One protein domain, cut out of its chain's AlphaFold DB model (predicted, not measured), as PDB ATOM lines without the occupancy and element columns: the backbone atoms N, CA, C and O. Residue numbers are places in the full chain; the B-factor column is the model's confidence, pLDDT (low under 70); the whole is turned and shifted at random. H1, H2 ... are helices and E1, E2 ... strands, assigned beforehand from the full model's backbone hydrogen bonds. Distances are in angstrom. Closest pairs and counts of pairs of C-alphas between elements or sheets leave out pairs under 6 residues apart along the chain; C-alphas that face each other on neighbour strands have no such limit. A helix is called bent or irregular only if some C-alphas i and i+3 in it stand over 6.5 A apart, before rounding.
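Overview. This is residues 22 to 209 of the 252 residues of an uncharacterized protein of Rachicladosporium antarcticum (UniProt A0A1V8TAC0). A twisted sheet of four parallel strands, in the order E2 E1 E3 E4, is covered on one face by the helices H6 and H7. Beyond H6, away from the sheet, H2 packs on H6 and H3 folds back on H2 as a helical hairpin, while residues 116 to 140 loop out to Asp 128 at the opposite end of the domain. The 188 printed residues, 100 of them in named elements, run H1 H2 H3 H4 E1 H5 E2 H6 E3 H7 E4, a mixed class. The whole is compact, with a radius of gyration of the C-alphas of 16.3 A and spans of 51 by 42 by 29 A.

Arrangement. H1, residues 22 to 25, is near the hub helix H6, residues 141 to 162. H2, residues 29 to 42, touches H6 at a shallow tilt of 8 degrees, the same way, closest at the C-alphas of Ala 29 and Lys 146, 6.2 A. H2 forms a hairpin with H3, residues 45 to 51, closest at the C-alphas of Ser 40 and Leu 48, 5.8 A. H4, residues 63 to 68, only grazes the sheet and only just touches H6, with 3 pairs of C-alphas within 8 A. E1, residues 73 to 78, and E2, residues 112 to 115, are parallel neighbours, with N 113 and O 75 at 2.9 A. H5, residues 96 to 105, only grazes the sheet; E1, H5, E2 form a strand-helix-strand unit, two parallel neighbours joined through a helix, with a right-handed crossover. H6 lies over E1 at a height over the sheet of 10.2 A. E3, residues 165 to 171, is parallel to E1, with N 76 and O 168 at 2.9 A; E2, H6, E3 form a split unit, E1 between its strands, also right-handed. H7, residues 173 to 189, lies over E3 on the same face as H6, giving two layers, and touches H6 at a steep tilt of 62 degrees, closest at the C-alphas of Ala 152 and Asp 187, 5.3 A. E4, residues 200 to 202, is parallel to E3, with N 201 and O 169 at 2.9 A; E3, H7, E4 are a further right-handed strand-helix-strand unit. Every O i to N i+4 pair is within hydrogen-bond range in H3, H4, H5 and H6, 9 of 10 in H2 and 11 of 13 in H7; H1 is too short for one.

Along the chain. H1 begins at C-alpha 22, (419.579, 323.137, 526.167). H2 is 19.5 A long, H6 30.7 A, E1 16.0 A and E3 17.0 A. H7, 24.2 A, is irregular, C-alphas 178 and 181 being 7.4 A apart. E4 ends at C-alpha 202, (410.159, 321.801, 501.947).

Size, cuts and confidence. The C-alphas farthest apart, of Ser 42 and Asp 128, are 50.9 A apart. The printed part has no cut. The links H3 to H4, E1 to H5 and E2 to H6 are long. The model's pLDDT is under 70 at residues 81 to 97, 122 to 138 and 205 to 209.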
ATOM      1  N   PHE A  22     419.750 321.853 526.840       87.81
ATOM      2  CA  PHE A  22     419.579 323.137 526.167       87.81
ATOM      3  C   PHE A  22     418.641 324.073 526.944       87.81
ATOM      4  O   PHE A  22     419.042 325.180 527.295       87.81
ATOM      5  N   ASP A  23     417.440 323.628 527.318       85.94
ATOM      6  CA  ASP A  23     416.497 324.471 528.067       85.94
ATOM      7  C   ASP A  23     417.031 324.887 529.445       85.94
ATOM      8  O   ASP A  23     416.808 326.018 529.880       85.94
ATOM      9  N   ARG A  24     417.772 324.000 530.118       87.38
ATOM     10  CA  ARG A  24     418.395 324.261 531.422       87.38
ATOM     11  C   ARG A  24     419.457 325.352 531.339       87.38
ATOM     12  O   ARG A  24     419.561 326.170 532.248       87.38
ATOM     13  N   HIS A  25     420.263 325.343 530.282       86.56
ATOM     14  CA  HIS A  25     421.340 326.311 530.101       86.56
ATOM     15  C   HIS A  25     420.862 327.618 529.460       86.56
ATOM     16  O   HIS A  25     421.416 328.667 529.779       86.56
ATOM     17  N   TYR A  26     419.814 327.576 528.632       88.50
ATOM     18  CA  TYR A  26     419.288 328.712 527.866       88.50
ATOM     19  C   TYR A  26     417.885 329.151 528.340       88.50
ATOM     20  O   TYR A  26     416.969 329.424 527.549       88.50
ATOM     21  N   VAL A  27     417.700 329.251 529.662       84.31
ATOM     22  CA  VAL A  27     416.446 329.727 530.279       84.31
ATOM     23  C   VAL A  27     416.114 331.136 529.785       84.31
ATOM     24  O   VAL A  27     414.988 331.379 529.336       84.31
ATOM     25  N   ASN A  28     417.114 332.026 529.763       84.50
ATOM     26  CA  ASN A  28     417.009 333.389 529.248       84.50
ATOM     27  C   ASN A  28     417.675 333.504 527.867       84.50
ATOM     28  O   ASN A  28     418.611 334.275 527.648       84.50
ATOM     29  N   ALA A  29     417.181 332.687 526.934       82.25
ATOM     30  CA  ALA A  29     417.750 332.503 525.602       82.25
ATOM     31  C   ALA A  29     418.028 333.809 524.844       82.25
ATOM     32  O   ALA A  29     419.039 333.888 524.161       82.25
ATOM     33  N   ALA A  30     417.183 334.837 524.984       80.75
ATOM     34  CA  ALA A  30     417.389 336.118 524.306       80.75
ATOM     35  C   ALA A  30     418.725 336.774 524.687       80.75
ATOM     36  O   ALA A  30     419.396 337.324 523.826       80.75
ATOM     37  N   GLN A  31     419.132 336.687 525.954       85.94
ATOM     38  CA  GLN A  31     420.422 337.206 526.395       85.94
ATOM     39  C   GLN A  31     421.546 336.214 526.076       85.94
ATOM     40  O   GLN A  31     422.543 336.569 525.457       85.94
ATOM     41  N   GLN A  32     421.370 334.952 526.464       90.50
ATOM     42  CA  GLN A  32     422.448 333.962 526.447       90.50
ATOM     43  C   GLN A  32     422.839 333.530 525.025       90.50
ATOM     44  O   GLN A  32     424.017 333.340 524.741       90.50
ATOM     45  N   LEU A  33     421.878 333.404 524.103       91.44
ATOM     46  CA  LEU A  33     422.182 333.115 522.696       91.44
ATOM     47  C   LEU A  33     422.822 334.324 522.003       91.44
ATOM     48  O   LEU A  33     423.702 334.150 521.166       91.44
ATOM     49  N   VAL A  34     422.442 335.549 522.383       87.75
ATOM     50  CA  VAL A  34     423.097 336.766 521.879       87.75
ATOM     51  C   VAL A  34     424.543 336.851 522.362       87.75
ATOM     52  O   VAL A  34     425.414 337.173 521.563       87.75
ATOM     53  N   GLU A  35     424.836 336.510 523.618       89.62
ATOM     54  CA  GLU A  35     426.215 336.440 524.128       89.62
ATOM     55  C   GLU A  35     427.065 335.435 523.333       89.62
ATOM     56  O   GLU A  35     428.179 335.763 522.918       89.62
ATOM     57  N   VAL A  36     426.518 334.247 523.051       91.00
ATOM     58  CA  VAL A  36     427.163 333.234 522.196       91.00
ATOM     59  C   VAL A  36     427.439 333.792 520.797       91.00
ATOM     60  O   VAL A  36     428.549 333.646 520.287       91.00
ATOM     61  N   HIS A  37     426.471 334.475 520.187       91.56
ATOM     62  CA  HIS A  37     426.649 335.089 518.874       91.56
ATOM     63  C   HIS A  37     427.686 336.224 518.873       91.56
ATOM     64  O   HIS A  37     428.560 336.278 518.016       91.56
ATOM     65  N   LEU A  38     427.657 337.130 519.850       90.00
ATOM     66  CA  LEU A  38     428.650 338.205 519.938       90.00
ATOM     67  C   LEU A  38     430.068 337.643 520.118       90.00
ATOM     68  O   LEU A  38     431.024 338.164 519.534       90.00
ATOM     69  N   ALA A  39     430.208 336.554 520.877       88.19
ATOM     70  CA  ALA A  39     431.472 335.845 521.014       88.19
ATOM     71  C   ALA A  39     431.916 335.179 519.698       88.19
ATOM     72  O   ALA A  39     433.094 335.295 519.352       88.19
ATOM     73  N   SER A  40     431.001 334.560 518.930       87.31
ATOM     74  CA  SER A  40     431.325 334.005 517.601       87.31
ATOM     75  C   SER A  40     431.827 335.092 516.645       87.31
ATOM     76  O   SER A  40     432.762 334.875 515.873       87.31
ATOM     77  N   GLN A  41     431.282 336.307 516.741       86.62
ATOM     78  CA  GLN A  41     431.716 337.425 515.906       86.62
ATOM     79  C   GLN A  41     433.102 337.974 516.272       86.62
ATOM     80  O   GLN A  41     433.856 338.341 515.372       86.62
ATOM     81  N   SER A  42     433.419 338.079 517.567       85.81
ATOM     82  CA  SER A  42     434.524 338.929 518.048       85.81
ATOM     83  C   SER A  42     435.683 338.192 518.721       85.81
ATOM     84  O   SER A  42     436.799 338.711 518.721       85.81
ATOM     85  N   LEU A  43     435.453 337.000 519.282       83.00
ATOM     86  CA  LEU A  43     436.415 336.316 520.162       83.00
ATOM     87  C   LEU A  43     436.954 334.996 519.586       83.00
ATOM     88  O   LEU A  43     437.919 334.447 520.113       83.00
ATOM     89  N   GLY A  44     436.376 334.507 518.486       83.12
ATOM     90  CA  GLY A  44     436.824 333.295 517.799       83.12
ATOM     91  C   GLY A  44     436.264 331.991 518.380       83.12
ATOM     92  O   GLY A  44     435.608 331.964 519.422       83.12
ATOM     93  N   LEU A  45     436.530 330.884 517.676       88.38
ATOM     94  CA  LEU A  45     435.923 329.573 517.943       88.38
ATOM     95  C   LEU A  45     436.302 328.992 519.316       88.38
ATOM     96  O   LEU A  45     435.466 328.380 519.965       88.38
ATOM     97  N   GLU A  46     437.532 329.205 519.789       87.31
ATOM     98  CA  GLU A  46     437.992 328.667 521.080       87.31
ATOM     99  C   GLU A  46     437.211 329.255 522.265       87.31
ATOM    100  O   GLU A  46     436.796 328.535 523.173       87.31
ATOM    101  N   VAL A  47     436.961 330.568 522.251       86.62
ATOM    102  CA  VAL A  47     436.178 331.230 523.305       86.62
ATOM    103  C   VAL A  47     434.715 330.808 523.229       86.62
ATOM    104  O   VAL A  47     434.104 330.509 524.254       86.62
ATOM    105  N   LEU A  48     434.175 330.717 522.014       88.81
ATOM    106  CA  LEU A  48     432.829 330.219 521.765       88.81
ATOM    107  C   LEU A  48     432.626 328.798 522.324       88.81
ATOM    108  O   LEU A  48     431.633 328.540 523.004       88.81
ATOM    109  N   GLU A  49     433.582 327.892 522.106       89.06
ATOM    110  CA  GLU A  49     433.539 326.515 522.618       89.06
ATOM    111  C   GLU A  49     433.519 326.436 524.150       89.06
ATOM    112  O   GLU A  49     432.960 325.489 524.705       89.06
ATOM    113  N   ASN A  50     434.093 327.427 524.834       87.81
ATOM    114  CA  ASN A  50     434.048 327.524 526.291       87.81
ATOM    115  C   ASN A  50     432.717 328.095 526.812       87.81
ATOM    116  O   ASN A  50     432.346 327.820 527.952       87.81
ATOM    117  N   LEU A  51     431.998 328.874 525.996       89.12
ATOM    118  CA  LEU A  51     430.697 329.453 526.350       89.12
ATOM    119  C   LEU A  51     429.535 328.484 526.122       89.12
ATOM    120  O   LEU A  51     428.552 328.531 526.860       89.12
ATOM    121  N   ILE A  52     429.625 327.615 525.112       91.06
ATOM    122  CA  ILE A  52     428.567 326.650 524.794       91.06
ATOM    123  C   ILE A  52     428.725 325.403 525.681       91.06
ATOM    124  O   ILE A  52     429.702 324.661 525.521       91.06
ATOM    125  N   PRO A  53     427.775 325.094 526.586       89.31
ATOM    126  CA  PRO A  53     427.913 323.959 527.493       89.31
ATOM    127  C   PRO A  53     427.999 322.627 526.740       89.31
ATOM    128  O   PRO A  53     427.135 322.300 525.924       89.31
ATOM    129  N   ARG A  54     429.020 321.821 527.062       86.44
ATOM    130  CA  ARG A  54     429.293 320.513 526.427       86.44
ATOM    131  C   ARG A  54     428.182 319.474 526.609       86.44
ATOM    132  O   ARG A  54     428.148 318.487 525.887       86.44
ATOM    133  N   SER A  55     427.305 319.679 527.588       81.50
ATOM    134  CA  SER A  55     426.130 318.845 527.863       81.50
ATOM    135  C   SER A  55     424.995 319.044 526.851       81.50
ATOM    136  O   SER A  55     424.029 318.280 526.869       81.50
ATOM    137  N   THR A  56     425.081 320.077 526.007       86.69
ATOM    138  CA  THR A  56     424.068 320.409 525.000       86.69
ATOM    139  C   THR A  56     424.491 319.927 523.618       86.69
ATOM    140  O   THR A  56     425.678 319.913 523.292       86.69
ATOM    141  N   GLY A  57     423.521 319.557 522.782       84.56
ATOM    142  CA  GLY A  57     423.778 319.266 521.368       84.56
ATOM    143  C   GLY A  57     423.959 320.525 520.515       84.56
ATOM    144  O   GLY A  57     424.417 320.423 519.379       84.56
ATOM    145  N   PHE A  58     423.646 321.705 521.060       91.00
ATOM    146  CA  PHE A  58     423.854 322.992 520.402       91.00
ATOM    147  C   PHE A  58     425.324 323.148 520.015       91.00
ATOM    148  O   PHE A  58     426.197 323.064 520.878       91.00
ATOM    149  N   TYR A  59     425.587 323.334 518.718       90.31
ATOM    150  CA  TYR A  59     426.910 323.334 518.081       90.31
ATOM    151  C   TYR A  59     427.678 321.999 518.178       90.31
ATOM    152  O   TYR A  59     428.118 321.463 517.156       90.31
ATOM    153  N   HIS A  60     427.822 321.425 519.376       88.12
ATOM    154  CA  HIS A  60     428.646 320.242 519.640       88.12
ATOM    155  C   HIS A  60     428.196 319.010 518.850       88.12
ATOM    156  O   HIS A  60     429.040 318.233 518.399       88.12
ATOM    157  N   ALA A  61     426.890 318.850 518.601       84.62
ATOM    158  CA  ALA A  61     426.372 317.742 517.795       84.62
ATOM    159  C   ALA A  61     426.799 317.817 516.317       84.62
ATOM    160  O   ALA A  61     426.821 316.788 515.632       84.62
ATOM    161  N   TRP A  62     427.154 319.008 515.832       88.31
ATOM    162  CA  TRP A  62     427.432 319.292 514.422       88.31
ATOM    163  C   TRP A  62     428.900 319.617 514.145       88.31
ATOM    164  O   TRP A  62     429.322 319.566 512.992       88.31
ATOM    165  N   ARG A  63     429.706 319.866 515.186       91.00
ATOM    166  CA  ARG A  63     431.127 320.236 515.082       91.00
ATOM    167  C   ARG A  63     431.928 319.346 514.133       91.00
ATOM    168  O   ARG A  63     432.621 319.855 513.259       91.00
ATOM    169  N   SER A  64     431.797 318.023 514.241       90.88
ATOM    170  CA  SER A  64     432.522 317.098 513.358       90.88
ATOM    171  C   SER A  64     432.087 317.207 511.890       90.88
ATOM    172  O   SER A  64     432.906 317.028 510.986       90.88
ATOM    173  N   GLN A  65     430.815 317.529 511.622       92.81
ATOM    174  CA  GLN A  65     430.351 317.818 510.265       92.81
ATOM    175  C   GLN A  65     430.930 319.140 509.766       92.81
ATOM    176  O   GLN A  65     431.384 319.186 508.626       92.81
ATOM    177  N   PHE A  66     430.976 320.175 510.611       95.81
ATOM    178  CA  PHE A  66     431.578 321.459 510.251       95.81
ATOM    179  C   PHE A  66     433.067 321.317 509.910       95.81
ATOM    180  O   PHE A  66     433.522 321.820 508.887       95.81
ATOM    181  N   GLU A  67     433.825 320.563 510.710       95.75
ATOM    182  CA  GLU A  67     435.237 320.265 510.442       95.75
ATOM    183  C   GLU A  67     435.428 319.529 509.109       95.75
ATOM    184  O   GLU A  67     436.276 319.916 508.303       95.75
ATOM    185  N   ARG A  68     434.611 318.499 508.845       94.94
ATOM    186  CA  ARG A  68     434.651 317.709 507.601       94.94
ATOM    187  C   ARG A  68     434.301 318.535 506.359       94.94
ATOM    188  O   ARG A  68     434.813 318.252 505.278       94.94
ATOM    189  N   LEU A  69     433.399 319.503 506.503       96.44
ATOM    190  CA  LEU A  69     432.854 320.314 505.411       96.44
ATOM    191  C   LEU A  69     433.551 321.672 505.265       96.44
ATOM    192  O   LEU A  69     433.123 322.475 504.441       96.44
ATOM    193  N   ARG A  70     434.618 321.931 506.027       97.94
ATOM    194  CA  ARG A  70     435.333 323.211 506.022       97.94
ATOM    195  C   ARG A  70     435.703 323.662 504.602       97.94
ATOM    196  O   ARG A  70     436.301 322.889 503.850       97.94
ATOM    197  N   GLY A  71     435.386 324.914 504.265       97.88
ATOM    198  CA  GLY A  71     435.673 325.522 502.961       97.88
ATOM    199  C   GLY A  71     434.831 324.970 501.806       97.88
ATOM    200  O   GLY A  71     435.243 325.075 500.650       97.88
ATOM    201  N   GLN A  72     433.714 324.290 502.089       97.06
ATOM    202  CA  GLN A  72     432.867 323.675 501.065       97.06
ATOM    203  C   GLN A  72     431.526 324.381 500.920       97.06
ATOM    204  O   GLN A  72     430.947 324.913 501.866       97.06
ATOM    205  N   GLU A  73     431.000 324.302 499.703       96.56
ATOM    206  CA  GLU A  73     429.631 324.669 499.391       96.56
ATOM    207  C   GLU A  73     428.704 323.464 499.634       96.56
ATOM    208  O   GLU A  73     428.942 322.366 499.116       96.56
ATOM    209  N   VAL A  74     427.658 323.645 500.441       96.25
ATOM    210  CA  VAL A  74     426.821 322.554 500.960       96.25
ATOM    211  C   VAL A  74     425.333 322.816 500.746       96.25
ATOM    212  O   VAL A  74     424.864 323.953 500.770       96.25
ATOM    213  N   LEU A  75     424.572 321.736 500.575       94.75
ATOM    214  CA  LEU A  75     423.127 321.737 500.785       94.75
ATOM    215  C   LEU A  75     422.866 321.589 502.285       94.75
ATOM    216  O   LEU A  75     423.282 320.595 502.884       94.75
ATOM    217  N   LEU A  76     422.169 322.557 502.870       95.44
ATOM    218  CA  LEU A  76     421.702 322.478 504.246       95.44
ATOM    219  C   LEU A  76     420.435 321.626 504.310       95.44
ATOM    220  O   LEU A  76     419.465 321.883 503.599       95.44
ATOM    221  N   VAL A  77     420.441 320.627 505.181       91.81
ATOM    222  CA  VAL A  77     419.300 319.763 505.465       91.81
ATOM    223  C   VAL A  77     418.803 320.039 506.870       91.81
ATOM    224  O   VAL A  77     419.525 319.833 507.845       91.81
ATOM    225  N   LEU A  78     417.550 320.470 506.953       91.00
ATOM    226  CA  LEU A  78     416.852 320.777 508.190       91.00
ATOM    227  C   LEU A  78     415.852 319.667 508.533       91.00
ATOM    228  O   LEU A  78     415.060 319.265 507.683       91.00
ATOM    229  N   GLY A  79     415.851 319.186 509.779       78.50
ATOM    230  CA  GLY A  79     414.830 318.239 510.260       78.50
ATOM    231  C   GLY A  79     415.211 316.761 510.166       78.50
ATOM    232  O   GLY A  79     414.348 315.916 509.926       78.50
ATOM    233  N   MET A  80     416.495 316.440 510.344       74.50
ATOM    234  CA  MET A  80     416.972 315.070 510.543       74.50
ATOM    235  C   MET A  80     417.565 314.939 511.949       74.50
ATOM    236  O   MET A  80     418.676 315.404 512.205       74.50
ATOM    237  N   CYS A  81     416.833 314.287 512.857       66.44
ATOM    238  CA  CYS A  81     417.346 313.958 514.184       66.44
ATOM    239  C   CYS A  81     418.576 313.051 514.057       66.44
ATOM    240  O   CYS A  81     418.503 311.990 513.436       66.44
ATOM    241  N   ARG A  82     419.698 313.430 514.680       52.41
ATOM    242  CA  ARG A  82     420.840 312.523 514.825       52.41
ATOM    243  C   ARG A  82     420.468 311.434 515.829       52.41
ATOM    244  O   ARG A  82     419.999 311.738 516.926       52.41
ATOM    245  N   LEU A  83     420.707 310.179 515.467       48.78
ATOM    246  CA  LEU A  83     420.699 309.083 516.428       48.78
ATOM    247  C   LEU A  83     421.859 309.315 517.386       48.78
ATOM    248  O   LEU A  83     423.022 309.197 517.005       48.78
ATOM    249  N   LEU A  84     421.545 309.736 518.606       40.28
ATOM    250  CA  LEU A  84     422.481 309.580 519.705       40.28
ATOM    251  C   LEU A  84     422.527 308.085 520.017       40.28
ATOM    252  O   LEU A  84     421.472 307.470 520.208       40.28
ATOM    253  N   ASP A  85     423.733 307.517 520.037       35.47
ATOM    254  CA  ASP A  85     423.952 306.171 520.560       35.47
ATOM    255  C   ASP A  85     423.271 306.084 521.938       35.47
ATOM    256  O   ASP A  85     423.507 306.925 522.805       35.47
ATOM    257  N   GLY A  86     422.344 305.136 522.093       36.16
ATOM    258  CA  GLY A  86     421.602 304.920 523.340       36.16
ATOM    259  C   GLY A  86     420.171 305.468 523.397       36.16
ATOM    260  O   GLY A  86     419.446 305.108 524.318       36.16
ATOM    261  N   VAL A  87     419.684 306.256 522.424       39.28
ATOM    262  CA  VAL A  87     418.247 306.603 522.383       39.28
ATOM    263  C   VAL A  87     417.495 305.546 521.556       39.28
ATOM    264  O   VAL A  87     417.708 305.461 520.345       39.28
ATOM    265  N   PRO A  88     416.570 304.761 522.150       35.69
ATOM    266  CA  PRO A  88     415.887 303.629 521.501       35.69
ATOM    267  C   PRO A  88     414.892 304.042 520.402       35.69
ATOM    268  O   PRO A  88     414.054 303.250 519.968       35.69
ATOM    269  N   CYS A  89     414.958 305.280 519.909       38.94
ATOM    270  CA  CYS A  89     414.034 305.800 518.913       38.94
ATOM    271  C   CYS A  89     414.150 305.139 517.530       38.94
ATOM    272  O   CYS A  89     413.313 305.447 516.678       38.94
ATOM    273  N   LEU A  90     415.093 304.212 517.322       40.00
ATOM    274  CA  LEU A  90     415.148 303.336 516.152       40.00
ATOM    275  C   LEU A  90     415.561 301.901 516.520       40.00
ATOM    276  O   LEU A  90     416.721 301.513 516.409       40.00
ATOM    277  N   VAL A  91     414.578 301.064 516.839       40.25
ATOM    278  CA  VAL A  91     414.659 299.650 516.440       40.25
ATOM    279  C   VAL A  91     414.656 299.630 514.896       40.25
ATOM    280  O   VAL A  91     413.864 300.359 514.286       40.25
ATOM    281  N   PRO A  92     415.580 298.911 514.233       42.50
ATOM    282  CA  PRO A  92     416.060 299.291 512.910       42.50
ATOM    283  C   PRO A  92     415.059 298.945 511.814       42.50
ATOM    284  O   PRO A  92     414.919 297.783 511.457       42.50
ATOM    285  N   HIS A  93     414.463 299.966 511.198       38.16
ATOM    286  CA  HIS A  93     413.940 299.898 509.834       38.16
ATOM    287  C   HIS A  93     414.127 301.272 509.174       38.16
ATOM    288  O   HIS A  93     413.259 302.129 509.299       38.16
ATOM    289  N   SER A  94     415.291 301.487 508.540       45.31
ATOM    290  CA  SER A  94     415.582 302.534 507.538       45.31
ATOM    291  C   SER A  94     414.728 303.810 507.649       45.31
ATOM    292  O   SER A  94     413.671 303.910 507.015       45.31
ATOM    293  N   CYS A  95     415.164 304.785 508.453       55.06
ATOM    294  CA  CYS A  95     414.506 306.086 508.491       55.06
ATOM    295  C   CYS A  95     414.612 306.739 507.101       55.06
ATOM    296  O   CYS A  95     415.697 306.913 506.557       55.06
ATOM    297  N   TYR A  96     413.473 307.079 506.501       65.12
ATOM    298  CA  TYR A  96     413.394 307.548 505.115       65.12
ATOM    299  C   TYR A  96     414.177 308.848 504.864       65.12
ATOM    300  O   TYR A  96     414.801 309.008 503.817       65.12
ATOM    301  N   THR A  97     414.204 309.750 505.847       69.62
ATOM    302  CA  THR A  97     415.020 310.971 505.805       69.62
ATOM    303  C   THR A  97     416.509 310.640 505.670       69.62
ATOM    304  O   THR A  97     417.208 311.289 504.897       69.62
ATOM    305  N   GLU A  98     416.985 309.593 506.351       70.44
ATOM    306  CA  GLU A  98     418.371 309.122 506.243       70.44
ATOM    307  C   GLU A  98     418.647 308.512 504.867       70.44
ATOM    308  O   GLU A  98     419.704 308.763 504.300       70.44
ATOM    309  N   GLU A  99     417.694 307.756 504.304       70.31
ATOM    310  CA  GLU A  99     417.797 307.196 502.948       70.31
ATOM    311  C   GLU A  99     417.945 308.325 501.918       70.31
ATOM    312  O   GLU A  99     418.888 308.314 501.134       70.31
ATOM    313  N   ILE A 100     417.097 309.359 501.978       74.94
ATOM    314  CA  ILE A 100     417.189 310.526 501.085       74.94
ATOM    315  C   ILE A 100     418.526 311.245 501.247       74.94
ATOM    316  O   ILE A 100     419.183 311.544 500.252       74.94
ATOM    317  N   VAL A 101     418.938 311.524 502.485       78.75
ATOM    318  CA  VAL A 101     420.197 312.221 502.766       78.75
ATOM    319  C   VAL A 101     421.396 311.417 502.274       78.75
ATOM    320  O   VAL A 101     422.248 311.972 501.581       78.75
ATOM    321  N   ALA A 102     421.423 310.109 502.523       76.56
ATOM    322  CA  ALA A 102     422.461 309.218 502.018       76.56
ATOM    323  C   ALA A 102     422.478 309.174 500.482       76.56
ATOM    324  O   ALA A 102     423.547 309.193 499.873       76.56
ATOM    325  N   CYS A 103     421.311 309.148 499.834       76.50
ATOM    326  CA  CYS A 103     421.202 309.209 498.378       76.50
ATOM    327  C   CYS A 103     421.722 310.540 497.818       76.50
ATOM    328  O   CYS A 103     422.439 310.544 496.818       76.50
ATOM    329  N   MET A 104     421.450 311.662 498.484       79.69
ATOM    330  CA  MET A 104     422.008 312.959 498.097       79.69
ATOM    331  C   MET A 104     423.524 313.028 498.285       79.69
ATOM    332  O   MET A 104     424.205 313.571 497.424       79.69
ATOM    333  N   GLU A 105     424.076 312.466 499.364       81.88
ATOM    334  CA  GLU A 105     425.531 312.408 499.565       81.88
ATOM    335  C   GLU A 105     426.248 311.553 498.501       81.88
ATOM    336  O   GLU A 105     427.442 311.744 498.262       81.88
ATOM    337  N   ARG A 106     425.536 310.638 497.821       80.06
ATOM    338  CA  ARG A 106     426.067 309.871 496.677       80.06
ATOM    339  C   ARG A 106     426.117 310.675 495.378       80.06
ATOM    340  O   ARG A 106     426.828 310.267 494.456       80.06
ATOM    341  N   LEU A 107     425.381 311.784 495.269       81.62
ATOM    342  CA  LEU A 107     425.416 312.611 494.065       81.62
ATOM    343  C   LEU A 107     426.798 313.273 493.916       81.62
ATOM    344  O   LEU A 107     427.344 313.806 494.888       81.62
ATOM    345  N   PRO A 108     427.390 313.278 492.706       80.88
ATOM    346  CA  PRO A 108     428.707 313.864 492.493       80.88
ATOM    347  C   PRO A 108     428.767 315.316 492.970       80.88
ATOM    348  O   PRO A 108     427.914 316.121 492.619       80.88
ATOM    349  N   LYS A 109     429.809 315.671 493.732       83.69
ATOM    350  CA  LYS A 109     430.040 317.041 494.242       83.69
ATOM    351  C   LYS A 109     428.945 317.578 495.176       83.69
ATOM    352  O   LYS A 109     429.029 318.734 495.582       83.69
ATOM    353  N   GLN A 110     427.956 316.768 495.555       88.50
ATOM    354  CA  GLN A 110     426.969 317.171 496.539       88.50
ATOM    355  C   GLN A 110     427.530 316.939 497.939       88.50
ATOM    356  O   GLN A 110     428.008 315.858 498.282       88.50
ATOM    357  N   LYS A 111     427.502 317.993 498.745       92.56
ATOM    358  CA  LYS A 111     427.900 317.970 500.148       92.56
ATOM    359  C   LYS A 111     426.695 318.354 500.970       92.56
ATOM    360  O   LYS A 111     425.956 319.259 500.581       92.56
ATOM    361  N   VAL A 112     426.456 317.617 502.040       92.00
ATOM    362  CA  VAL A 112     425.262 317.784 502.856       92.00
ATOM    363  C   VAL A 112     425.698 318.166 504.256       92.00
ATOM    364  O   VAL A 112     426.494 317.460 504.872       92.00
ATOM    365  N   LEU A 113     425.179 319.296 504.726       93.50
ATOM    366  CA  LEU A 113     425.260 319.694 506.119       93.50
ATOM    367  C   LEU A 113     423.899 319.458 506.756       93.50
ATOM    368  O   LEU A 113     422.901 319.978 506.268       93.50
ATOM    369  N   ILE A 114     423.857 318.694 507.837       90.62
ATOM    370  CA  ILE A 114     422.616 318.407 508.554       90.62
ATOM    371  C   ILE A 114     422.593 319.249 509.823       90.62
ATOM    372  O   ILE A 114     423.559 319.212 510.583       90.62
ATOM    373  N   ILE A 115     421.494 319.963 510.060       90.88
ATOM    374  CA  ILE A 115     421.218 320.631 511.333       90.88
ATOM    375  C   ILE A 115     419.755 320.383 511.701       90.88
ATOM    376  O   ILE A 115     418.848 320.610 510.902       90.88
ATOM    377  N   ASP A 116     419.510 319.916 512.919       86.44
ATOM    378  CA  ASP A 116     418.154 319.723 513.428       86.44
ATOM    379  C   ASP A 116     417.690 320.904 514.291       86.44
ATOM    380  O   ASP A 116     418.491 321.614 514.912       86.44
ATOM    381  N   LEU A 117     416.370 321.110 514.340       86.94
ATOM    382  CA  LEU A 117     415.773 322.163 515.158       86.94
ATOM    383  C   LEU A 117     416.009 321.869 516.640       86.94
ATOM    384  O   LEU A 117     416.486 322.729 517.381       86.94
ATOM    385  N   ARG A 118     415.705 320.638 517.069       84.06
ATOM    386  CA  ARG A 118     415.934 320.203 518.447       84.06
ATOM    387  C   ARG A 118     417.420 319.949 518.674       84.06
ATOM    388  O   ARG A 118     418.072 319.256 517.900       84.06
ATOM    389  N   LYS A 119     417.942 320.490 519.776       85.81
ATOM    390  CA  LYS A 119     419.340 320.284 520.183       85.81
ATOM    391  C   LYS A 119     419.531 318.969 520.930       85.81
ATOM    392  O   LYS A 119     420.593 318.367 520.856       85.81
ATOM    393  N   GLU A 120     418.473 318.464 521.561       79.56
ATOM    394  CA  GLU A 120     418.425 317.116 522.122       79.56
ATOM    395  C   GLU A 120     417.106 316.417 521.760       79.56
ATOM    396  O   GLU A 120     416.033 317.028 521.779       79.56
ATOM    397  N   CYS A 121     417.181 315.116 521.458       72.62
ATOM    398  CA  CYS A 121     416.005 314.279 521.225       72.62
ATOM    399  C   CYS A 121     415.238 314.060 522.542       72.62
ATOM    400  O   CYS A 121     415.843 313.724 523.559       72.62
ATOM    401  N   ARG A 122     413.909 314.230 522.513       64.69
ATOM    402  CA  ARG A 122     412.997 313.945 523.641       64.69
ATOM    403  C   ARG A 122     412.094 312.737 523.398       64.69
ATOM    404  O   ARG A 122     411.201 312.465 524.186       64.69
ATOM    405  N   ARG A 123     412.261 312.036 522.276       57.09
ATOM    406  CA  ARG A 123     411.326 310.984 521.871       57.09
ATOM    407  C   ARG A 123     411.378 309.806 522.846       57.09
ATOM    408  O   ARG A 123     412.336 309.039 522.829       57.09
ATOM    409  N   SER A 124     410.294 309.587 523.580       53.81
ATOM    410  CA  SER A 124     409.880 308.247 523.984       53.81
ATOM    411  C   SER A 124     409.252 307.591 522.753       53.81
ATOM    412  O   SER A 124     408.291 308.103 522.175       53.81
ATOM    413  N   GLY A 125     409.861 306.527 522.228       47.41
ATOM    414  CA  GLY A 125     409.298 305.839 521.064       47.41
ATOM    415  C   GLY A 125     407.873 305.371 521.363       47.41
ATOM    416  O   GLY A 125     407.635 304.841 522.441       47.41
ATOM    417  N   ILE A 126     406.930 305.532 520.424       45.84
ATOM    418  CA  ILE A 126     405.683 304.757 520.482       45.84
ATOM    419  C   ILE A 126     406.074 303.302 520.226       45.84
ATOM    420  O   ILE A 126     406.373 302.924 519.089       45.84
ATOM    421  N   CYS A 127     406.115 302.513 521.287       49.12
ATOM    422  CA  CYS A 127     406.241 301.064 521.243       49.12
ATOM    423  C   CYS A 127     405.149 300.450 522.119       49.12
ATOM    424  O   CYS A 127     404.430 301.165 522.817       49.12
ATOM    425  N   ASP A 128     405.033 299.125 522.090       41.34
ATOM    426  CA  ASP A 128     404.041 298.400 522.889       41.34
ATOM    427  C   ASP A 128     404.184 298.687 524.401       41.34
ATOM    428  O   ASP A 128     403.205 298.609 525.141       41.34
ATOM    429  N   GLU A 129     405.377 299.095 524.849       43.06
ATOM    430  CA  GLU A 129     405.680 299.499 526.231       43.06
ATOM    431  C   GLU A 129     405.312 300.969 526.532       43.06
ATOM    432  O   GLU A 129     405.009 301.308 527.675       43.06
ATOM    433  N   PHE A 130     405.269 301.838 525.514       51.09
ATOM    434  CA  PHE A 130     404.923 303.262 525.624       51.09
ATOM    435  C   PHE A 130     403.881 303.649 524.556       51.09
ATOM    436  O   PHE A 130     404.194 304.361 523.596       51.09
ATOM    437  N   PRO A 131     402.613 303.215 524.703       48.62
ATOM    438  CA  PRO A 131     401.577 303.409 523.682       48.62
ATOM    439  C   PRO A 131     401.213 304.884 523.444       48.62
ATOM    440  O   PRO A 131     400.661 305.221 522.401       48.62
ATOM    441  N   ASN A 132     401.565 305.765 524.386       50.84
ATOM    442  CA  ASN A 132     401.381 307.216 524.306       50.84
ATOM    443  C   ASN A 132     402.685 307.961 523.975       50.84
ATOM    444  O   ASN A 132     402.827 309.124 524.346       50.84
ATOM    445  N   GLY A 133     403.664 307.295 523.350       51.62
ATOM    446  CA  GLY A 133     404.893 307.950 522.907       51.62
ATOM    447  C   GLY A 133     404.590 309.217 522.097       51.62
ATOM    448  O   GLY A 133     403.655 309.272 521.297       51.62
ATOM    449  N   THR A 134     405.358 310.264 522.340       53.19
ATOM    450  CA  THR A 134     405.098 311.611 521.822       53.19
ATOM    451  C   THR A 134     406.022 311.914 520.643       53.19
ATOM    452  O   THR A 134     407.207 311.566 520.640       53.19
ATOM    453  N   ASN A 135     405.466 312.542 519.606       54.97
ATOM    454  CA  ASN A 135     406.194 312.896 518.389       54.97
ATOM    455  C   ASN A 135     407.184 314.044 518.651       54.97
ATOM    456  O   ASN A 135     406.933 314.928 519.467       54.97
ATOM    457  N   CYS A 136     408.305 314.062 517.921       59.19
ATOM    458  CA  CYS A 136     409.340 315.099 518.036       59.19
ATOM    459  C   CYS A 136     408.862 316.518 517.660       59.19
ATOM    460  O   CYS A 136     409.620 317.474 517.842       59.19
ATOM    461  N   ASP A 137     407.643 316.647 517.131       61.75
ATOM    462  CA  ASP A 137     407.086 317.847 516.511       61.75
ATOM    463  C   ASP A 137     406.325 318.786 517.458       61.75
ATOM    464  O   ASP A 137     406.027 319.921 517.092       61.75
ATOM    465  N   SER A 138     406.061 318.358 518.693       64.19
ATOM    466  CA  SER A 138     405.369 319.173 519.690       64.19
ATOM    467  C   SER A 138     406.342 320.094 520.432       64.19
ATOM    468  O   SER A 138     407.161 319.621 521.218       64.19
ATOM    469  N   PHE A 139     406.246 321.407 520.221       72.56
ATOM    470  CA  PHE A 139     406.936 322.445 521.002       72.56
ATOM    471  C   PHE A 139     406.024 323.647 521.243       72.56
ATOM    472  O   PHE A 139     405.095 323.924 520.481       72.56
ATOM    473  N   THR A 140     406.305 324.408 522.299       80.44
ATOM    474  CA  THR A 140     405.650 325.711 522.482       80.44
ATOM    475  C   THR A 140     406.212 326.732 521.489       80.44
ATOM    476  O   THR A 140     407.357 326.622 521.054       80.44
ATOM    477  N   LYS A 141     405.456 327.791 521.161       81.81
ATOM    478  CA  LYS A 141     405.971 328.881 520.302       81.81
ATOM    479  C   LYS A 141     407.248 329.516 520.862       81.81
ATOM    480  O   LYS A 141     408.144 329.857 520.103       81.81
ATOM    481  N   GLN A 142     407.332 329.655 522.184       83.44
ATOM    482  CA  GLN A 142     408.513 330.208 522.847       83.44
ATOM    483  C   GLN A 142     409.724 329.280 522.697       83.44
ATOM    484  O   GLN A 142     410.804 329.752 522.360       83.44
ATOM    485  N   GLU A 143     409.547 327.972 522.897       84.06
ATOM    486  CA  GLU A 143     410.594 326.965 522.668       84.06
ATOM    487  C   GLU A 143     411.059 326.973 521.205       84.06
ATOM    488  O   GLU A 143     412.259 327.039 520.945       84.06
ATOM    489  N   ALA A 144     410.121 327.011 520.253       87.81
ATOM    490  CA  ALA A 144     410.429 327.088 518.828       87.81
ATOM    491  C   ALA A 144     411.312 328.299 518.500       87.81
ATOM    492  O   ALA A 144     412.367 328.137 517.892       87.81
ATOM    493  N   SER A 145     410.952 329.500 518.969       89.56
ATOM    494  CA  SER A 145     411.754 330.709 518.739       89.56
ATOM    495  C   SER A 145     413.181 330.587 519.287       89.56
ATOM    496  O   SER A 145     414.127 331.017 518.628       89.56
ATOM    497  N   LYS A 146     413.357 329.967 520.463       91.50
ATOM    498  CA  LYS A 146     414.688 329.722 521.045       91.50
ATOM    499  C   LYS A 146     415.517 328.766 520.182       91.50
ATOM    500  O   LYS A 146     416.678 329.050 519.895       91.50
ATOM    501  N   LEU A 147     414.921 327.654 519.756       92.44
ATOM    502  CA  LEU A 147     415.580 326.637 518.932       92.44
ATOM    503  C   LEU A 147     415.919 327.157 517.528       92.44
ATOM    504  O   LEU A 147     416.991 326.860 516.997       92.44
ATOM    505  N   VAL A 148     415.040 327.972 516.942       94.38
ATOM    506  CA  VAL A 148     415.271 328.651 515.661       94.38
ATOM    507  C   VAL A 148     416.457 329.607 515.767       94.38
ATOM    508  O   VAL A 148     417.364 329.532 514.942       94.38
ATOM    509  N   MET A 149     416.505 330.442 516.810       95.38
ATOM    510  CA  MET A 149     417.634 331.351 517.042       95.38
ATOM    511  C   MET A 149     418.951 330.587 517.224       95.38
ATOM    512  O   MET A 149     419.956 330.929 516.608       95.38
ATOM    513  N   ALA A 150     418.951 329.510 518.011       95.50
ATOM    514  CA  ALA A 150     420.132 328.660 518.156       95.50
ATOM    515  C   ALA A 150     420.563 328.032 516.821       95.50
ATOM    516  O   ALA A 150     421.750 327.972 516.526       95.50
ATOM    517  N   THR A 151     419.612 327.619 515.982       95.81
ATOM    518  CA  THR A 151     419.919 327.091 514.645       95.81
ATOM    519  C   THR A 151     420.541 328.153 513.737       95.81
ATOM    520  O   THR A 151     421.513 327.866 513.046       95.81
ATOM    521  N   ALA A 152     420.047 329.395 513.774       96.50
ATOM    522  CA  ALA A 152     420.657 330.507 513.043       96.50
ATOM    523  C   ALA A 152     422.107 330.760 513.496       96.50
ATOM    524  O   ALA A 152     422.990 330.972 512.669       96.50
ATOM    525  N   ILE A 153     422.376 330.659 514.801       96.00
ATOM    526  CA  ILE A 153     423.734 330.782 515.346       96.00
ATOM    527  C   ILE A 153     424.627 329.619 514.897       96.00
ATOM    528  O   ILE A 153     425.776 329.850 514.543       96.00
ATOM    529  N   GLU A 154     424.129 328.379 514.857       96.31
ATOM    530  CA  GLU A 154     424.890 327.239 514.316       96.31
ATOM    531  C   GLU A 154     425.267 327.445 512.846       96.31
ATOM    532  O   GLU A 154     426.389 327.121 512.458       96.31
ATOM    533  N   ILE A 155     424.358 328.015 512.051       97.25
ATOM    534  CA  ILE A 155     424.625 328.382 510.657       97.25
ATOM    535  C   ILE A 155     425.692 329.481 510.594       97.25
ATOM    536  O   ILE A 155     426.656 329.327 509.848       97.25
ATOM    537  N   ASP A 156     425.598 330.535 511.413       96.19
ATOM    538  CA  ASP A 156     426.638 331.573 511.463       96.19
ATOM    539  C   ASP A 156     428.000 331.014 511.875       96.19
ATOM    540  O   ASP A 156     429.012 331.360 511.269       96.19
ATOM    541  N   ILE A 157     428.043 330.099 512.845       96.12
ATOM    542  CA  ILE A 157     429.278 329.426 513.255       96.12
ATOM    543  C   ILE A 157     429.865 328.618 512.095       96.12
ATOM    544  O   ILE A 157     431.063 328.735 511.822       96.12
ATOM    545  N   ALA A 158     429.039 327.822 511.409       97.12
ATOM    546  CA  ALA A 158     429.451 327.029 510.254       97.12
ATOM    547  C   ALA A 158     430.039 327.921 509.150       97.12
ATOM    548  O   ALA A 158     431.160 327.686 508.695       97.12
ATOM    549  N   SER A 159     429.332 328.987 508.778       96.69
ATOM    550  CA  SER A 159     429.787 329.926 507.753       96.69
ATOM    551  C   SER A 159     431.063 330.657 508.168       96.69
ATOM    552  O   SER A 159     432.046 330.668 507.436       96.69
ATOM    553  N   ARG A 160     431.096 331.241 509.369       94.94
ATOM    554  CA  ARG A 160     432.172 332.142 509.807       94.94
ATOM    555  C   ARG A 160     433.452 331.419 510.206       94.94
ATOM    556  O   ARG A 160     434.543 331.874 509.874       94.94
ATOM    557  N   HIS A 161     433.346 330.330 510.964       95.88
ATOM    558  CA  HIS A 161     434.515 329.653 511.540       95.88
ATOM    559  C   HIS A 161     434.982 328.448 510.727       95.88
ATOM    560  O   HIS A 161     436.127 328.003 510.888       95.88
ATOM    561  N   PHE A 162     434.120 327.922 509.856       97.19
ATOM    562  CA  PHE A 162     434.426 326.781 509.000       97.19
ATOM    563  C   PHE A 162     434.343 327.112 507.510       97.19
ATOM    564  O   PHE A 162     434.639 326.231 506.710       97.19
ATOM    565  N   ASP A 163     434.042 328.356 507.124       97.31
ATOM    566  CA  ASP A 163     433.999 328.778 505.716       97.31
ATOM    567  C   ASP A 163     433.034 327.910 504.884       97.31
ATOM    568  O   ASP A 163     433.316 327.503 503.758       97.31
ATOM    569  N   ILE A 164     431.907 327.523 505.490       98.38
ATOM    570  CA  ILE A 164     430.877 326.711 504.836       98.38
ATOM    571  C   ILE A 164     429.885 327.640 504.143       98.38
ATOM    572  O   ILE A 164     429.265 328.482 504.782       98.38
ATOM    573  N   THR A 165     429.683 327.456 502.841       97.56
ATOM    574  CA  THR A 165     428.707 328.245 502.070       97.56
ATOM    575  C   THR A 165     427.432 327.439 501.844       97.56
ATOM    576  O   THR A 165     427.487 326.317 501.340       97.56
ATOM    577  N   ILE A 166     426.268 328.000 502.182       97.62
ATOM    578  CA  ILE A 166     424.974 327.340 501.967       97.62
ATOM    579  C   ILE A 166     424.448 327.678 500.565       97.62
ATOM    580  O   ILE A 166     424.054 328.812 500.308       97.62
ATOM    581  N   LYS A 167     424.406 326.696 499.654       95.25
ATOM    582  CA  LYS A 167     423.889 326.897 498.276       95.25
ATOM    583  C   LYS A 167     422.404 326.618 498.109       95.25
ATOM    584  O   LYS A 167     421.806 326.986 497.104       95.25
ATOM    585  N   GLY A 168     421.821 325.906 499.062       94.69
ATOM    586  CA  GLY A 168     420.433 325.484 499.024       94.69
ATOM    587  C   GLY A 168     420.015 324.934 500.374       94.69
ATOM    588  O   GLY A 168     420.853 324.447 501.139       94.69
ATOM    589  N   VAL A 169     418.718 324.987 500.645       94.44
ATOM    590  CA  VAL A 169     418.122 324.422 501.851       94.44
ATOM    591  C   VAL A 169     417.044 323.424 501.465       94.44
ATOM    592  O   VAL A 169     416.133 323.726 500.698       94.44
ATOM    593  N   MET A 170     417.111 322.238 502.053       91.00
ATOM    594  CA  MET A 170     416.002 321.299 502.079       91.00
ATOM    595  C   MET A 170     415.543 321.135 503.521       91.00
ATOM    596  O   MET A 170     416.369 320.936 504.410       91.00
ATOM    597  N   SER A 171     414.236 321.187 503.767       89.69
ATOM    598  CA  SER A 171     413.691 320.906 505.093       89.69
ATOM    599  C   SER A 171     412.679 319.771 505.090       89.69
ATOM    600  O   SER A 171     411.877 319.630 504.169       89.69
ATOM    601  N   PHE A 172     412.696 318.999 506.170       79.69
ATOM    602  CA  PHE A 172     411.719 317.976 506.519       79.69
ATOM    603  C   PHE A 172     410.961 318.387 507.779       79.69
ATOM    604  O   PHE A 172     411.416 319.261 508.514       79.69
ATOM    605  N   SER A 173     409.869 317.680 508.079       74.12
ATOM    606  CA  SER A 173     408.983 317.860 509.244       74.12
ATOM    607  C   SER A 173     408.064 319.084 509.185       74.12
ATOM    608  O   SER A 173     408.459 320.164 508.746       74.12
ATOM    609  N   ALA A 174     406.853 318.922 509.730       73.94
ATOM    610  CA  ALA A 174     405.887 320.009 509.895       73.94
ATOM    611  C   ALA A 174     406.479 321.193 510.683       73.94
ATOM    612  O   ALA A 174     406.194 322.352 510.401       73.94
ATOM    613  N   CYS A 175     407.393 320.911 511.611       78.88
ATOM    614  CA  CYS A 175     408.084 321.917 512.403       78.88
ATOM    615  C   CYS A 175     408.841 322.922 511.545       78.88
ATOM    616  O   CYS A 175     408.701 324.128 511.733       78.88
ATOM    617  N   TRP A 176     409.644 322.444 510.596       87.25
ATOM    618  CA  TRP A 176     410.380 323.342 509.713       87.25
ATOM    619  C   TRP A 176     409.489 323.997 508.665       87.25
ATOM    620  O   TRP A 176     409.808 325.108 508.248       87.25
ATOM    621  N   ALA A 177     408.373 323.367 508.281       83.88
ATOM    622  CA  ALA A 177     407.369 324.008 507.432       83.88
ATOM    623  C   ALA A 177     406.855 325.311 508.070       83.88
ATOM    624  O   ALA A 177     406.769 326.342 507.407       83.88
ATOM    625  N   GLU A 178     406.589 325.282 509.379       87.19
ATOM    626  CA  GLU A 178     406.083 326.438 510.127       87.19
ATOM    627  C   GLU A 178     407.177 327.439 510.529       87.19
ATOM    628  O   GLU A 178     406.915 328.638 510.632       87.19
ATOM    629  N   ASN A 179     408.408 326.970 510.756       90.88
ATOM    630  CA  ASN A 179     409.474 327.784 511.352       90.88
ATOM    631  C   ASN A 179     410.530 328.289 510.356       90.88
ATOM    632  O   ASN A 179     411.418 329.044 510.752       90.88
ATOM    633  N   TRP A 180     410.435 327.937 509.070       93.25
ATOM    634  CA  TRP A 180     411.376 328.405 508.045       93.25
ATOM    635  C   TRP A 180     411.485 329.937 507.984       93.25
ATOM    636  O   TRP A 180     412.586 330.481 507.998       93.25
ATOM    637  N   GLN A 181     410.352 330.649 507.991       94.25
ATOM    638  CA  GLN A 181     410.358 332.119 507.987       94.25
ATOM    639  C   GLN A 181     410.993 332.698 509.257       94.25
ATOM    640  O   GLN A 181     411.725 333.682 509.185       94.25
ATOM    641  N   GLY A 182     410.773 332.053 510.407       94.56
ATOM    642  CA  GLY A 182     411.424 332.432 511.658       94.56
ATOM    643  C   GLY A 182     412.945 332.284 511.596       94.56
ATOM    644  O   GLY A 182     413.659 333.109 512.157       94.56
ATOM    645  N   LEU A 183     413.454 331.270 510.885       96.06
ATOM    646  CA  LEU A 183     414.892 331.082 510.690       96.06
ATOM    647  C   LEU A 183     415.499 332.179 509.814       96.06
ATOM    648  O   LEU A 183     416.540 332.721 510.174       96.06
ATOM    649  N   LEU A 184     414.833 332.547 508.714       96.25
ATOM    650  CA  LEU A 184     415.256 333.672 507.872       96.25
ATOM    651  C   LEU A 184     415.274 334.993 508.652       96.25
ATOM    652  O   LEU A 184     416.189 335.802 508.507       96.25
ATOM    653  N   GLU A 185     414.269 335.217 509.499       95.44
ATOM    654  CA  GLU A 185     414.226 336.399 510.353       95.44
ATOM    655  C   GLU A 185     415.350 336.397 511.393       95.44
ATOM    656  O   GLU A 185     416.007 337.425 511.562       95.44
ATOM    657  N   ALA A 186     415.612 335.258 512.040       94.94
ATOM    658  CA  ALA A 186     416.711 335.118 512.990       94.94
ATOM    659  C   ALA A 186     418.075 335.373 512.324       94.94
ATOM    660  O   ALA A 186     418.844 336.187 512.824       94.94
ATOM    661  N   ASP A 187     418.344 334.772 511.162       95.31
ATOM    662  CA  ASP A 187     419.568 334.980 510.367       95.31
ATOM    663  C   ASP A 187     419.815 336.468 510.041       95.31
ATOM    664  O   ASP A 187     420.928 336.992 510.192       95.31
ATOM    665  N   ARG A 188     418.739 337.188 509.691       94.56
ATOM    666  CA  ARG A 188     418.751 338.641 509.467       94.56
ATOM    667  C   ARG A 188     418.980 339.432 510.757       94.56
ATOM    668  O   ARG A 188     419.721 340.411 510.735       94.56
ATOM    669  N   MET A 189     418.360 339.044 511.873       91.94
ATOM    670  CA  MET A 189     418.549 339.705 513.176       91.94
ATOM    671  C   MET A 189     419.991 339.594 513.681       91.94
ATOM    672  O   MET A 189     420.480 340.523 514.317       91.94
ATOM    673  N   LEU A 190     420.675 338.493 513.360       91.31
ATOM    674  CA  LEU A 190     422.104 338.307 513.623       91.31
ATOM    675  C   LEU A 190     422.999 339.152 512.689       91.31
ATOM    676  O   LEU A 190     424.209 339.231 512.886       91.31
ATOM    677  N   GLY A 191     422.429 339.799 511.665       91.19
ATOM    678  CA  GLY A 191     423.159 340.650 510.722       91.19
ATOM    679  C   GLY A 191     424.052 339.879 509.749       91.19
ATOM    680  O   GLY A 191     425.023 340.441 509.243       91.19
ATOM    681  N   THR A 192     423.759 338.598 509.510       87.62
ATOM    682  CA  THR A 192     424.644 337.698 508.756       87.62
ATOM    683  C   THR A 192     424.176 337.425 507.328       87.62
ATOM    684  O   THR A 192     424.995 337.435 506.413       87.62
ATOM    685  N   ASN A 193     422.860 337.290 507.123       91.38
ATOM    686  CA  ASN A 193     422.219 337.044 505.824       91.38
ATOM    687  C   ASN A 193     422.731 335.783 505.096       91.38
ATOM    688  O   ASN A 193     422.732 335.749 503.863       91.38
ATOM    689  N   HIS A 194     423.145 334.741 505.828       95.69
ATOM    690  CA  HIS A 194     423.643 333.484 505.252       95.69
ATOM    691  C   HIS A 194     422.593 332.749 504.411       95.69
ATOM    692  O   HIS A 194     422.943 331.950 503.545       95.69
ATOM    693  N   LEU A 195     421.306 333.000 504.665       96.31
ATOM    694  CA  LEU A 195     420.192 332.336 503.984       96.31
ATOM    695  C   LEU A 195     419.478 333.235 502.963       96.31
ATOM    696  O   LEU A 195     418.540 332.794 502.292       96.31
ATOM    697  N   GLN A 196     419.891 334.497 502.818       93.56
ATOM    698  CA  GLN A 196     419.225 335.433 501.915       93.56
ATOM    699  C   GLN A 196     419.421 335.021 500.448       93.56
ATOM    700  O   GLN A 196     420.535 334.963 499.942       93.56
ATOM    701  N   GLY A 197     418.315 334.777 499.739       91.44
ATOM    702  CA  GLY A 197     418.343 334.379 498.325       91.44
ATOM    703  C   GLY A 197     418.741 332.919 498.083       91.44
ATOM    704  O   GLY A 197     418.796 332.495 496.930       91.44
ATOM    705  N   VAL A 198     418.971 332.140 499.143       94.06
ATOM    706  CA  VAL A 198     419.259 330.709 499.045       94.06
ATOM    707  C   VAL A 198     417.966 329.956 498.695       94.06
ATOM    708  O   VAL A 198     416.957 330.129 499.386       94.06
ATOM    709  N   PRO A 199     417.947 329.120 497.636       93.75
ATOM    710  CA  PRO A 199     416.761 328.358 497.271       93.75
ATOM    711  C   PRO A 199     416.393 327.377 498.386       93.75
ATOM    712  O   PRO A 199     417.239 326.625 498.873       93.75
ATOM    713  N   HIS A 200     415.117 327.366 498.766       93.44
ATOM    714  CA  HIS A 200     414.573 326.469 499.781       93.44
ATOM    715  C   HIS A 200     413.494 325.566 499.193       93.44
ATOM    716  O   HIS A 200     412.697 325.982 498.352       93.44
ATOM    717  N   THR A 201     413.471 324.314 499.631       90.81
ATOM    718  CA  THR A 201     412.403 323.365 499.326       90.81
ATOM    719  C   THR A 201     412.019 322.598 500.580       90.81
ATOM    720  O   THR A 201     412.856 321.960 501.221       90.81
ATOM    721  N   HIS A 202     410.734 322.650 500.918       87.38
ATOM    722  CA  HIS A 202     410.159 321.801 501.947       87.38
ATOM    723  C   HIS A 202     409.665 320.488 501.332       87.38
ATOM    724  O   HIS A 202     409.021 320.499 500.282       87.38
ATOM    725  N   ILE A 203     409.977 319.372 501.986       79.81
ATOM    726  CA  ILE A 203     409.509 318.042 501.606       79.81
ATOM    727  C   ILE A 203     408.427 317.607 502.597       79.81
ATOM    728  O   ILE A 203     408.730 317.180 503.715       79.81
ATOM    729  N   ASP A 204     407.171 317.700 502.155       70.12
ATOM    730  CA  ASP A 204     405.983 317.293 502.920       70.12
ATOM    731  C   ASP A 204     405.866 315.762 503.043       70.12
ATOM    732  O   ASP A 204     405.239 315.235 503.967       70.12
ATOM    733  N   GLU A 205     406.431 315.014 502.088       61.09
ATOM    734  CA  GLU A 205     406.257 313.568 501.999       61.09
ATOM    735  C   GLU A 205     406.900 312.791 503.162       61.09
ATOM    736  O   GLU A 205     408.038 312.325 503.098       61.09
ATOM    737  N   HIS A 206     406.106 312.509 504.197       53.34
ATOM    738  CA  HIS A 206     406.461 311.561 505.250       53.34
ATOM    739  C   HIS A 206     406.286 310.099 504.777       53.34
ATOM    740  O   HIS A 206     405.329 309.409 505.144       53.34
ATOM    741  N   LEU A 207     407.212 309.572 503.964       51.28
ATOM    742  CA  LEU A 207     407.089 308.201 503.423       51.28
ATOM    743  C   LEU A 207     407.358 307.074 504.430       51.28
ATOM    744  O   LEU A 207     407.119 305.905 504.111       51.28
ATOM    745  N   GLY A 208     407.762 307.401 505.661       42.88
ATOM    746  CA  GLY A 208     408.015 306.429 506.733       42.88
ATOM    747  C   GLY A 208     406.816 305.539 507.107       42.88
ATOM    748  O   GLY A 208     406.991 304.528 507.784       42.88
ATOM    749  N   HIS A 209     405.601 305.855 506.641       43.22
ATOM    750  CA  HIS A 209     404.381 305.104 506.964       43.22
ATOM    751  C   HIS A 209     403.832 304.222 505.832       43.22
ATOM    752  O   HIS A 209     402.927 303.425 506.083       43.22
TER     753      HIS A 209